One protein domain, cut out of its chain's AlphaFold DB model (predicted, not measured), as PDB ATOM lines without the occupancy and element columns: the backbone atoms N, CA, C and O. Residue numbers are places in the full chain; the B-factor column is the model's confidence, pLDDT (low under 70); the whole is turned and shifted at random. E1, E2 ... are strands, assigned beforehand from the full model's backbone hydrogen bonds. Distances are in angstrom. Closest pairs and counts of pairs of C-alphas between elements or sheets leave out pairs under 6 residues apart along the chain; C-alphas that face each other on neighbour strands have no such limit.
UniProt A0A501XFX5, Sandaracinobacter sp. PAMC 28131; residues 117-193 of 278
ATOM      1  N   LEU A 117     253.743 249.704 310.317       91.31
ATOM      2  CA  LEU A 117     253.310 250.080 308.981       91.31
ATOM      3  C   LEU A 117     252.397 248.970 308.494       91.31
ATOM      4  O   LEU A 117     252.799 247.810 308.452       91.31
ATOM      5  N   GLN A 118     251.167 249.309 308.161       94.00
ATOM      6  CA  GLN A 118     250.185 248.338 307.719       94.00
ATOM      7  C   GLN A 118     249.395 248.895 306.554       94.00
ATOM      8  O   GLN A 118     249.210 250.105 306.427       94.00
ATOM      9  N   GLY A 119     248.894 247.990 305.731       93.06
ATOM     10  CA  GLY A 119     247.907 248.373 304.757       93.06
ATOM     11  C   GLY A 119     247.411 247.247 303.892       93.06
ATOM     12  O   GLY A 119     247.622 246.059 304.158       93.06
ATOM     13  N   ARG A 120     246.687 247.649 302.855       91.81
ATOM     14  CA  ARG A 120     246.096 246.743 301.883       91.81
ATOM     15  C   ARG A 120     246.392 247.244 300.485       91.81
ATOM     16  O   ARG A 120     246.053 248.374 300.146       91.81
ATOM     17  N   ALA A 121     247.024 246.392 299.696       89.31
ATOM     18  CA  ALA A 121     247.299 246.629 298.293       89.31
ATOM     19  C   ALA A 121     246.631 245.529 297.476       89.31
ATOM     20  O   ALA A 121     246.682 244.354 297.828       89.31
ATOM     21  N   GLY A 122     245.985 245.894 296.385       87.12
ATOM     22  CA  GLY A 122     245.243 244.953 295.575       87.12
ATOM     23  C   GLY A 122     244.828 245.537 294.247       87.12
ATOM     24  O   GLY A 122     245.347 246.556 293.802       87.12
ATOM     25  N   GLY A 123     243.891 244.879 293.588       86.88
ATOM     26  CA  GLY A 123     243.352 245.364 292.339       86.88
ATOM     27  C   GLY A 123     242.601 244.316 291.541       86.88
ATOM     28  O   GLY A 123     242.550 243.128 291.869       86.88
ATOM     29  N   SER A 124     242.037 244.796 290.447       85.50
ATOM     30  CA  SER A 124     241.427 244.013 289.386       85.50
ATOM     31  C   SER A 124     242.288 244.095 288.122       85.50
ATOM     32  O   SER A 124     243.374 244.679 288.101       85.50
ATOM     33  N   ARG A 125     241.795 243.540 287.012       84.06
ATOM     34  CA  ARG A 125     242.480 243.642 285.713       84.06
ATOM     35  C   ARG A 125     242.585 245.082 285.201       84.06
ATOM     36  O   ARG A 125     243.419 245.354 284.345       84.06
ATOM     37  N   GLN A 126     241.732 245.984 285.684       87.06
ATOM     38  CA  GLN A 126     241.592 247.352 285.191       87.06
ATOM     39  C   GLN A 126     242.141 248.405 286.155       87.06
ATOM     40  O   GLN A 126     242.304 249.554 285.748       87.06
ATOM     41  N   LEU A 127     242.408 248.043 287.410       88.06
ATOM     42  CA  LEU A 127     242.813 248.990 288.443       88.06
ATOM     43  C   LEU A 127     243.692 248.301 289.486       88.06
ATOM     44  O   LEU A 127     243.337 247.237 289.977       88.06
ATOM     45  N   ARG A 128     244.809 248.928 289.847       88.56
ATOM     46  CA  ARG A 128     245.612 248.594 291.025       88.56
ATOM     47  C   ARG A 128     245.361 249.651 292.088       88.56
ATOM     48  O   ARG A 128     245.330 250.831 291.762       88.56
ATOM     49  N   GLN A 129     245.187 249.247 293.332       90.25
ATOM     50  CA  GLN A 129     244.837 250.129 294.431       90.25
ATOM     51  C   GLN A 129     245.637 249.803 295.688       90.25
ATOM     52  O   GLN A 129     245.773 248.649 296.081       90.25
ATOM     53  N   LEU A 130     246.150 250.844 296.321       91.88
ATOM     54  CA  LEU A 130     246.537 250.878 297.718       91.88
ATOM     55  C   LEU A 130     245.360 251.517 298.453       91.88
ATOM     56  O   LEU A 130     244.995 252.643 298.129       91.88
ATOM     57  N   GLU A 131     244.707 250.794 299.355       91.19
ATOM     58  CA  GLU A 131     243.436 251.248 299.940       91.19
ATOM     59  C   GLU A 131     243.624 252.022 301.240       91.19
ATOM     60  O   GLU A 131     242.933 253.001 301.468       91.19
ATOM     61  N   GLU A 132     244.511 251.553 302.112       90.44
ATOM     62  CA  GLU A 132     244.619 252.048 303.488       90.44
ATOM     63  C   GLU A 132     246.056 251.830 303.957       90.44
ATOM     64  O   GLU A 132     246.358 250.807 304.566       90.44
ATOM     65  N   LEU A 133     246.976 252.725 303.606       94.56
ATOM     66  CA  LEU A 133     248.334 252.707 304.137       94.56
ATOM     67  C   LEU A 133     248.411 253.626 305.351       94.56
ATOM     68  O   LEU A 133     248.303 254.846 305.219       94.56
ATOM     69  N   SER A 134     248.667 253.026 306.510       95.06
ATOM     70  CA  SER A 134     248.780 253.744 307.777       95.06
ATOM     71  C   SER A 134     249.981 253.239 308.570       95.06
ATOM     72  O   SER A 134     250.256 252.035 308.626       95.06
ATOM     73  N   GLY A 135     250.707 254.168 309.188       93.00
ATOM     74  CA  GLY A 135     251.871 253.866 310.010       93.00
ATOM     75  C   GLY A 135     253.120 254.649 309.634       93.00
ATOM     76  O   GLY A 135     253.050 255.678 308.968       93.00
ATOM     77  N   GLU A 136     254.273 254.166 310.081       90.69
ATOM     78  CA  GLU A 136     255.541 254.887 309.997       90.69
ATOM     79  C   GLU A 136     256.613 254.086 309.260       90.69
ATOM     80  O   GLU A 136     256.817 252.888 309.478       90.69
ATOM     81  N   LEU A 137     257.332 254.784 308.390       87.50
ATOM     82  CA  LEU A 137     258.444 254.264 307.619       87.50
ATOM     83  C   LEU A 137     259.688 255.107 307.913       87.50
ATOM     84  O   LEU A 137     259.854 256.181 307.329       87.50
ATOM     85  N   PRO A 138     260.571 254.645 308.815       82.88
ATOM     86  CA  PRO A 138     261.883 255.247 308.966       82.88
ATOM     87  C   PRO A 138     262.732 254.941 307.734       82.88
ATOM     88  O   PRO A 138     262.952 253.780 307.377       82.88
ATOM     89  N   LEU A 139     263.216 256.002 307.105       77.25
ATOM     90  CA  LEU A 139     264.177 255.991 306.021       77.25
ATOM     91  C   LEU A 139     265.536 256.419 306.569       77.25
ATOM     92  O   LEU A 139     265.699 257.504 307.131       77.25
ATOM     93  N   GLN A 140     266.528 255.559 306.369       70.06
ATOM     94  CA  GLN A 140     267.925 255.908 306.592       70.06
ATOM     95  C   GLN A 140     268.502 256.372 305.261       70.06
ATOM     96  O   GLN A 140     268.892 255.564 304.424       70.06
ATOM     97  N   VAL A 141     268.473 257.686 305.047       63.00
ATOM     98  CA  VAL A 141     268.893 258.307 303.780       63.00
ATOM     99  C   VAL A 141     270.420 258.462 303.706       63.00
ATOM    100  O   VAL A 141     270.977 258.668 302.635       63.00
ATOM    101  N   LEU A 142     271.107 258.360 304.848       62.34
ATOM    102  CA  LEU A 142     272.543 258.579 304.998       62.34
ATOM    103  C   LEU A 142     273.132 257.579 306.020       62.34
ATOM    104  O   LEU A 142     272.416 257.159 306.933       62.34
ATOM    105  N   PRO A 143     274.422 257.203 305.911       62.03
ATOM    106  CA  PRO A 143     275.088 256.343 306.890       62.03
ATOM    107  C   PRO A 143     275.118 256.981 308.286       62.03
ATOM    108  O   PRO A 143     275.300 258.192 308.420       62.03
ATOM    109  N   ALA A 144     274.977 256.171 309.340       59.16
ATOM    110  CA  ALA A 144     275.104 256.640 310.721       59.16
ATOM    111  C   ALA A 144     276.434 257.404 310.928       59.16
ATOM    112  O   ALA A 144     277.461 256.964 310.401       59.16
ATOM    113  N   PRO A 145     276.452 258.519 311.687       61.47
ATOM    114  CA  PRO A 145     275.422 259.033 312.606       61.47
ATOM    115  C   PRO A 145     274.437 260.057 311.993       61.47
ATOM    116  O   PRO A 145     274.024 260.999 312.666       61.47
ATOM    117  N   ALA A 146     274.072 259.924 310.718       65.88
ATOM    118  CA  ALA A 146     273.150 260.850 310.065       65.88
ATOM    119  C   ALA A 146     271.710 260.834 310.634       65.88
ATOM    120  O   ALA A 146     271.286 259.833 311.219       65.88
ATOM    121  N   PRO A 147     270.940 261.929 310.456       69.44
ATOM    122  CA  PRO A 147     269.570 262.019 310.946       69.44
ATOM    123  C   PRO A 147     268.642 260.993 310.294       69.44
ATOM    124  O   PRO A 147     268.712 260.732 309.090       69.44
ATOM    125  N   ALA A 148     267.731 260.451 311.100       77.38
ATOM    126  CA  ALA A 148     266.691 259.546 310.638       77.38
ATOM    127  C   ALA A 148     265.486 260.356 310.146       77.38
ATOM    128  O   ALA A 148     264.944 261.196 310.876       77.38
ATOM    129  N   LEU A 149     265.067 260.094 308.907       83.31
ATOM    130  CA  LEU A 149     263.858 260.653 308.315       83.31
ATOM    131  C   LEU A 149     262.717 259.663 308.534       83.31
ATOM    132  O   LEU A 149     262.764 258.553 308.014       83.31
ATOM    133  N   THR A 150     261.674 260.055 309.253       87.00
ATOM    134  CA  THR A 150     260.482 259.219 309.421       87.00
ATOM    135  C   THR A 150     259.358 259.772 308.566       87.00
ATOM    136  O   THR A 150     258.973 260.933 308.706       87.00
ATOM    137  N   ILE A 151     258.814 258.935 307.683       89.81
ATOM    138  CA  ILE A 151     257.596 259.245 306.934       89.81
ATOM    139  C   ILE A 151     256.424 258.568 307.633       89.81
ATOM    140  O   ILE A 151     256.434 257.355 307.828       89.81
ATOM    141  N   ARG A 152     255.409 259.345 307.992       92.81
ATOM    142  CA  ARG A 152     254.166 258.864 308.581       92.81
ATOM    143  C   ARG A 152     253.029 258.992 307.577       92.81
ATOM    144  O   ARG A 152     252.814 260.064 307.012       92.81
ATOM    145  N   PHE A 153     252.310 257.895 307.403       94.81
ATOM    146  CA  PHE A 153     251.142 257.761 306.548       94.81
ATOM    147  C   PHE A 153     249.900 257.600 307.417       94.81
ATOM    148  O   PHE A 153     249.915 256.860 308.404       94.81
ATOM    149  N   GLU A 154     248.829 258.272 307.030       95.50
ATOM    150  CA  GLU A 154     247.528 258.197 307.680       95.50
ATOM    151  C   GLU A 154     246.456 258.077 306.593       95.50
ATOM    152  O   GLU A 154     246.218 259.005 305.816       95.50
ATOM    153  N   ASP A 155     245.893 256.872 306.499       95.12
ATOM    154  CA  ASP A 155     244.833 256.465 305.573       95.12
ATOM    155  C   ASP A 155     245.125 256.832 304.113       95.12
ATOM    156  O   ASP A 155     244.266 257.274 303.338       95.12
ATOM    157  N   VAL A 156     246.390 256.638 303.735       96.06
ATOM    158  CA  VAL A 156     246.855 256.923 302.385       96.06
ATOM    159  C   VAL A 156     246.322 255.875 301.429       96.06
ATOM    160  O   VAL A 156     246.516 254.673 301.612       96.06
ATOM    161  N   HIS A 157     245.689 256.356 300.371       95.25
ATOM    162  CA  HIS A 157     245.108 255.526 299.336       95.25
ATOM    163  C   HIS A 157     245.505 256.047 297.966       95.25
ATOM    164  O   HIS A 157     245.574 257.254 297.736       95.25
ATOM    165  N   VAL A 158     245.783 255.131 297.048       94.19
ATOM    166  CA  VAL A 158     246.210 255.437 295.685       94.19
ATOM    167  C   VAL A 158     245.601 254.407 294.751       94.19
ATOM    168  O   VAL A 158     245.810 253.215 294.930       94.19
ATOM    169  N   ALA A 159     244.892 254.852 293.721       93.38
ATOM    170  CA  ALA A 159     244.418 254.008 292.638       93.38
ATOM    171  C   ALA A 159     245.163 254.359 291.352       93.38
ATOM    172  O   ALA A 159     245.244 255.523 290.956       93.38
ATOM    173  N   MET A 160     245.687 253.342 290.680       91.31
ATOM    174  CA  MET A 160     246.458 253.456 289.450       91.31
ATOM    175  C   MET A 160     245.916 252.500 288.392       91.31
ATOM    176  O   MET A 160     245.468 251.391 288.682       91.31
ATOM    177  N   THR A 161     246.000 252.894 287.128       91.62
ATOM    178  CA  THR A 161     245.722 251.981 286.012       91.62
ATOM    179  C   THR A 161     246.813 250.900 285.901       91.62
ATOM    180  O   THR A 161     247.918 251.073 286.420       91.62
ATOM    181  N   PRO A 162     246.582 249.804 285.155       84.75
ATOM    182  CA  PRO A 162     247.603 248.794 284.888       84.75
ATOM    183  C   PRO A 162     248.850 249.356 284.190       84.75
ATOM    184  O   PRO A 162     249.953 248.854 284.404       84.75
ATOM    185  N   ARG A 163     248.684 250.434 283.411       85.94
ATOM    186  CA  ARG A 163     249.770 251.188 282.763       85.94
ATOM    187  C   ARG A 163     250.487 252.156 283.719       85.94
ATOM    188  O   ARG A 163     251.474 252.758 283.330       85.94
ATOM    189  N   GLY A 164     249.999 252.281 284.954       84.88
ATOM    190  CA  GLY A 164     250.580 253.078 286.035       84.88
ATOM    191  C   GLY A 164     250.095 254.527 286.124       84.88
ATOM    192  O   GLY A 164     250.550 255.242 287.004       84.88
ATOM    193  N   ALA A 165     249.149 254.952 285.281       91.81
ATOM    194  CA  ALA A 165     248.544 256.281 285.397       91.81
ATOM    195  C   ALA A 165     247.730 256.427 286.695       91.81
ATOM    196  O   ALA A 165     246.877 255.577 286.975       91.81
ATOM    197  N   CYS A 166     247.977 257.497 287.451       93.88
ATOM    198  CA  CYS A 166     247.246 257.850 288.668       93.88
ATOM    199  C   CYS A 166     245.771 258.161 288.352       93.88
ATOM    200  O   CYS A 166     245.459 258.898 287.421       93.88
ATOM    201  N   ARG A 167     244.840 257.562 289.102       95.38
ATOM    202  CA  ARG A 167     243.385 257.770 288.961       95.38
ATOM    203  C   ARG A 167     242.786 258.497 290.152       95.38
ATOM    204  O   ARG A 167     241.925 259.349 289.969       95.38
ATOM    205  N   SER A 168     243.232 258.145 291.349       95.38
ATOM    206  CA  SER A 168     242.905 258.851 292.582       95.38
ATOM    207  C   SER A 168     244.047 258.675 293.569       95.38
ATOM    208  O   SER A 168     244.674 257.618 293.605       95.38
ATOM    209  N   ALA A 169     244.300 259.688 294.382       96.38
ATOM    210  CA  ALA A 169     245.201 259.599 295.516       96.38
ATOM    211  C   ALA A 169     244.678 260.507 296.629       96.38
ATOM    212  O   ALA A 169     244.011 261.503 296.339       96.38
ATOM    213  N   GLY A 170     244.948 260.134 297.874       96.31
ATOM    214  CA  GLY A 170     244.499 260.878 299.039       96.31
ATOM    215  C   GLY A 170     245.056 260.314 300.339       96.31
ATOM    216  O   GLY A 170     245.914 259.428 300.335       96.31
ATOM    217  N   GLY A 171     244.552 260.847 301.448       96.00
ATOM    218  CA  GLY A 171     245.046 260.590 302.802       96.00
ATOM    219  C   GLY A 171     246.005 261.682 303.268       96.00
ATOM    220  O   GLY A 171     246.016 262.786 302.718       96.00
ATOM    221  N   HIS A 172     246.807 261.380 304.284       95.31
ATOM    222  CA  HIS A 172     247.747 262.331 304.861       95.31
ATOM    223  C   HIS A 172     249.147 261.727 304.982       95.31
ATOM    224  O   HIS A 172     249.337 260.609 305.460       95.31
ATOM    225  N   VAL A 173     250.143 262.480 304.526       94.56
ATOM    226  CA  VAL A 173     251.560 262.142 304.635       94.56
ATOM    227  C   VAL A 173     252.238 263.248 305.417       94.56
ATOM    228  O   VAL A 173     252.051 264.430 305.130       94.56
ATOM    229  N   SER A 174     253.042 262.865 306.401       92.19
ATOM    230  CA  SER A 174     253.875 263.792 307.159       92.19
ATOM    231  C   SER A 174     255.292 263.253 307.283       92.19
ATOM    232  O   SER A 174     255.493 262.047 307.396       92.19
ATOM    233  N   THR A 175     256.285 264.130 307.241       89.88
ATOM    234  CA  THR A 175     257.690 263.756 307.422       89.88
ATOM    235  C   THR A 175     258.260 264.478 308.625       89.88
ATOM    236  O   THR A 175     258.130 265.700 308.714       89.88
ATOM    237  N   SER A 176     258.937 263.753 309.507       84.88
ATOM    238  CA  SER A 176     259.708 264.324 310.608       84.88
ATOM    239  C   SER A 176     261.173 263.922 310.487       84.88
ATOM    240  O   SER A 176     261.504 262.810 310.072       84.88
ATOM    241  N   LEU A 177     262.060 264.851 310.829       79.00
ATOM    242  CA  LEU A 177     263.493 264.611 310.872       79.00
ATOM    243  C   LEU A 177     263.923 264.562 312.334       79.00
ATOM    244  O   LEU A 177     263.603 265.454 313.119       79.00
ATOM    245  N   THR A 178     264.622 263.497 312.709       74.88
ATOM    246  CA  THR A 178     265.077 263.275 314.085       74.88
ATOM    247  C   THR A 178     266.575 263.022 314.114       74.88
ATOM    248  O   THR A 178     267.159 262.531 313.148       74.88
ATOM    249  N   GLY A 179     267.218 263.371 315.228       67.81
ATOM    250  CA  GLY A 179     268.632 263.062 315.438       67.81
ATOM    251  C   GLY A 179     269.621 264.070 314.854       67.81
ATOM    252  O   GLY A 179     270.794 263.733 314.747       67.81
ATOM    253  N   ILE A 180     269.203 265.300 314.518       65.38
ATOM    254  CA  ILE A 180     270.168 266.384 314.285       65.38
ATOM    255  C   ILE A 180     270.514 267.034 315.631       65.38
ATOM    256  O   ILE A 180     269.628 267.628 316.258       65.38
ATOM    257  N   PRO A 181     271.776 266.957 316.095       58.25
ATOM    258  CA  PRO A 181     272.206 267.667 317.291       58.25
ATOM    259  C   PRO A 181     271.883 269.163 317.160       58.25
ATOM    260  O   PRO A 181     272.090 269.750 316.102       58.25
ATOM    261  N   PHE A 182     271.396 269.788 318.236       62.25
ATOM    262  CA  PHE A 182     271.143 271.236 318.342       62.25
ATOM    263  C   PHE A 182     269.952 271.826 317.555       62.25
ATOM    264  O   PHE A 182     269.599 272.970 317.829       62.25
ATOM    265  N   LEU A 183     269.290 271.091 316.648       60.16
ATOM    266  CA  LEU A 183     268.148 271.616 315.865       60.16
ATOM    267  C   LEU A 183     266.754 271.387 316.485       60.16
ATOM    268  O   LEU A 183     265.769 271.893 315.950       60.16
ATOM    269  N   GLY A 184     266.652 270.692 317.623       65.75
ATOM    270  CA  GLY A 184     265.359 270.382 318.251       65.75
ATOM    271  C   GLY A 184     264.440 269.545 317.350       65.75
ATOM    272  O   GLY A 184     264.890 268.932 316.382       65.75
ATOM    273  N   GLU A 185     263.146 269.495 317.674       66.50
ATOM    274  CA  GLU A 185     262.139 268.903 316.788       66.50
ATOM    275  C   GLU A 185     261.882 269.854 315.613       66.50
ATOM    276  O   GLU A 185     261.297 270.928 315.775       66.50
ATOM    277  N   THR A 186     262.324 269.478 314.410       70.94
ATOM    278  CA  THR A 186     261.946 270.218 313.202       70.94
ATOM    279  C   THR A 186     260.450 270.023 312.964       70.94
ATOM    280  O   THR A 186     260.003 268.869 312.969       70.94
ATOM    281  N   PRO A 187     259.665 271.090 312.726       81.75
ATOM    282  CA  PRO A 187     258.245 270.922 312.473       81.75
ATOM    283  C   PRO A 187     258.046 270.032 311.236       81.75
ATOM    284  O   PRO A 187     258.810 270.152 310.271       81.75
ATOM    285  N   PRO A 188     257.067 269.116 311.254       86.75
ATOM    286  CA  PRO A 188     256.899 268.181 310.163       86.75
ATOM    287  C   PRO A 188     256.383 268.900 308.918       86.75
ATOM    288  O   PRO A 188     255.530 269.786 309.000       86.75
ATOM    289  N   LEU A 189     256.873 268.481 307.756       90.12
ATOM    290  CA  LEU A 189     256.236 268.815 306.487       90.12
ATOM    291  C   LEU A 189     255.054 267.866 306.309       90.12
ATOM    292  O   LEU A 189     255.224 266.657 306.468       90.12
ATOM    293  N   SER A 190     253.873 268.384 305.996       93.69
ATOM    294  CA  SER A 190     252.678 267.557 305.850       93.69
ATOM    295  C   SER A 190     251.831 267.945 304.648       93.69
ATOM    296  O   SER A 190     251.897 269.069 304.147       93.69
ATOM    297  N   GLY A 191     251.062 266.987 304.142       94.56
ATOM    298  CA  GLY A 191     250.285 267.167 302.927       94.56
ATOM    299  C   GLY A 191     249.444 265.959 302.564       94.56
ATOM    300  O   GLY A 191     249.548 264.902 303.184       94.56
ATOM    301  N   ALA A 192     248.599 266.122 301.552       95.44
ATOM    302  CA  ALA A 192     247.751 265.060 301.029       95.44
ATOM    303  C   ALA A 192     248.216 264.679 299.616       95.44
ATOM    304  O   ALA A 192     248.271 265.563 298.756       95.44
ATOM    305  N   PRO A 193     248.554 263.403 299.353       95.31
ATOM    306  CA  PRO A 193     248.836 262.938 298.002       95.31
ATOM    307  C   PRO A 193     247.639 263.176 297.076       95.31
ATOM    308  O   PRO A 193     246.491 263.031 297.484       95.31
TER     309      PRO A 193
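AT A GLANCE: This is residues 117 to 193 of the 278 residues of a protein of Sandaracinobacter sp. PAMC 28131 (UniProt A0A501XFX5). What would one see first? One long antiparallel sheet makes the whole body, a loose, twisted ribbon of five strands with no named helix on it, whose three inner strands E2, E3 and E4 are sharply bent, while E1 and the short E5 make its edges. How is it built along the chain? The 77 printed residues hold five named strands, E1 to E5, in sheet order E1, E2, E3, E4, E5, and the class is all strand; they form a meander, each strand the antiparallel neighbour of the one before. How large is it? It is loose, with a radius of gyration of the C-alphas of 15.4 A, and spans 51 by 23 by 21 A, a rod.

IN THESE COORDINATES: Where does the first strand begin? E1, residues 117 to 123, starts at C-alpha 117 at (253.310, 250.080, 308.981) and is 20.0 A long. Which strands follow? E2 is residues 128 to 139, 25.0 A; E3 is residues 148 to 160, 29.9 A; E4 is residues 166 to 178, 31.5 A, ending at C-alpha 178 at (265.077, 263.275, 314.085). Where is the last strand? E5, residues 189 to 191, is 7.1 A long and ends at C-alpha 191 at (250.285, 267.167, 302.927).

HOW THE PARTS SIT: How does E1 stand to E2? They are an antiparallel hairpin at 157 degrees, with C-alphas 117 and 135 facing each other at 4.2 A and N 122 and O 129 within hydrogen-bond range at 2.8 A. How do the inner strands pair? The hairpin of E2 and E3 runs at 178 degrees, with N 137 and O 151 at 2.8 A, and the hairpin of E3 and E4 at 173 degrees, with N 152 and O 174 at 2.8 A. E2 bends by 86 degrees at residue 135, E3 by 80 degrees at residue 155 and E4 by 63 degrees at residue 169. What does E5 pair with? It forms a hairpin with E4 at 164 degrees, where N 173 and O 191 are 2.8 A apart; E5 and E3 are apart.

THE WHOLE: How far does it reach? The two C-alphas farthest apart are those of Arg 125 and Phe 182, at 51.5 A. Is the chain broken, and are there long links? The printed part has no cut; the links E1 to E2 and E3 to E4 are tight, and E2 to E3 and E4 to E5 are short. Where is confidence low? The model's pLDDT is under 70 at residues 141 to 147 and 179 to 185, while the mean of the printed part is 84.8.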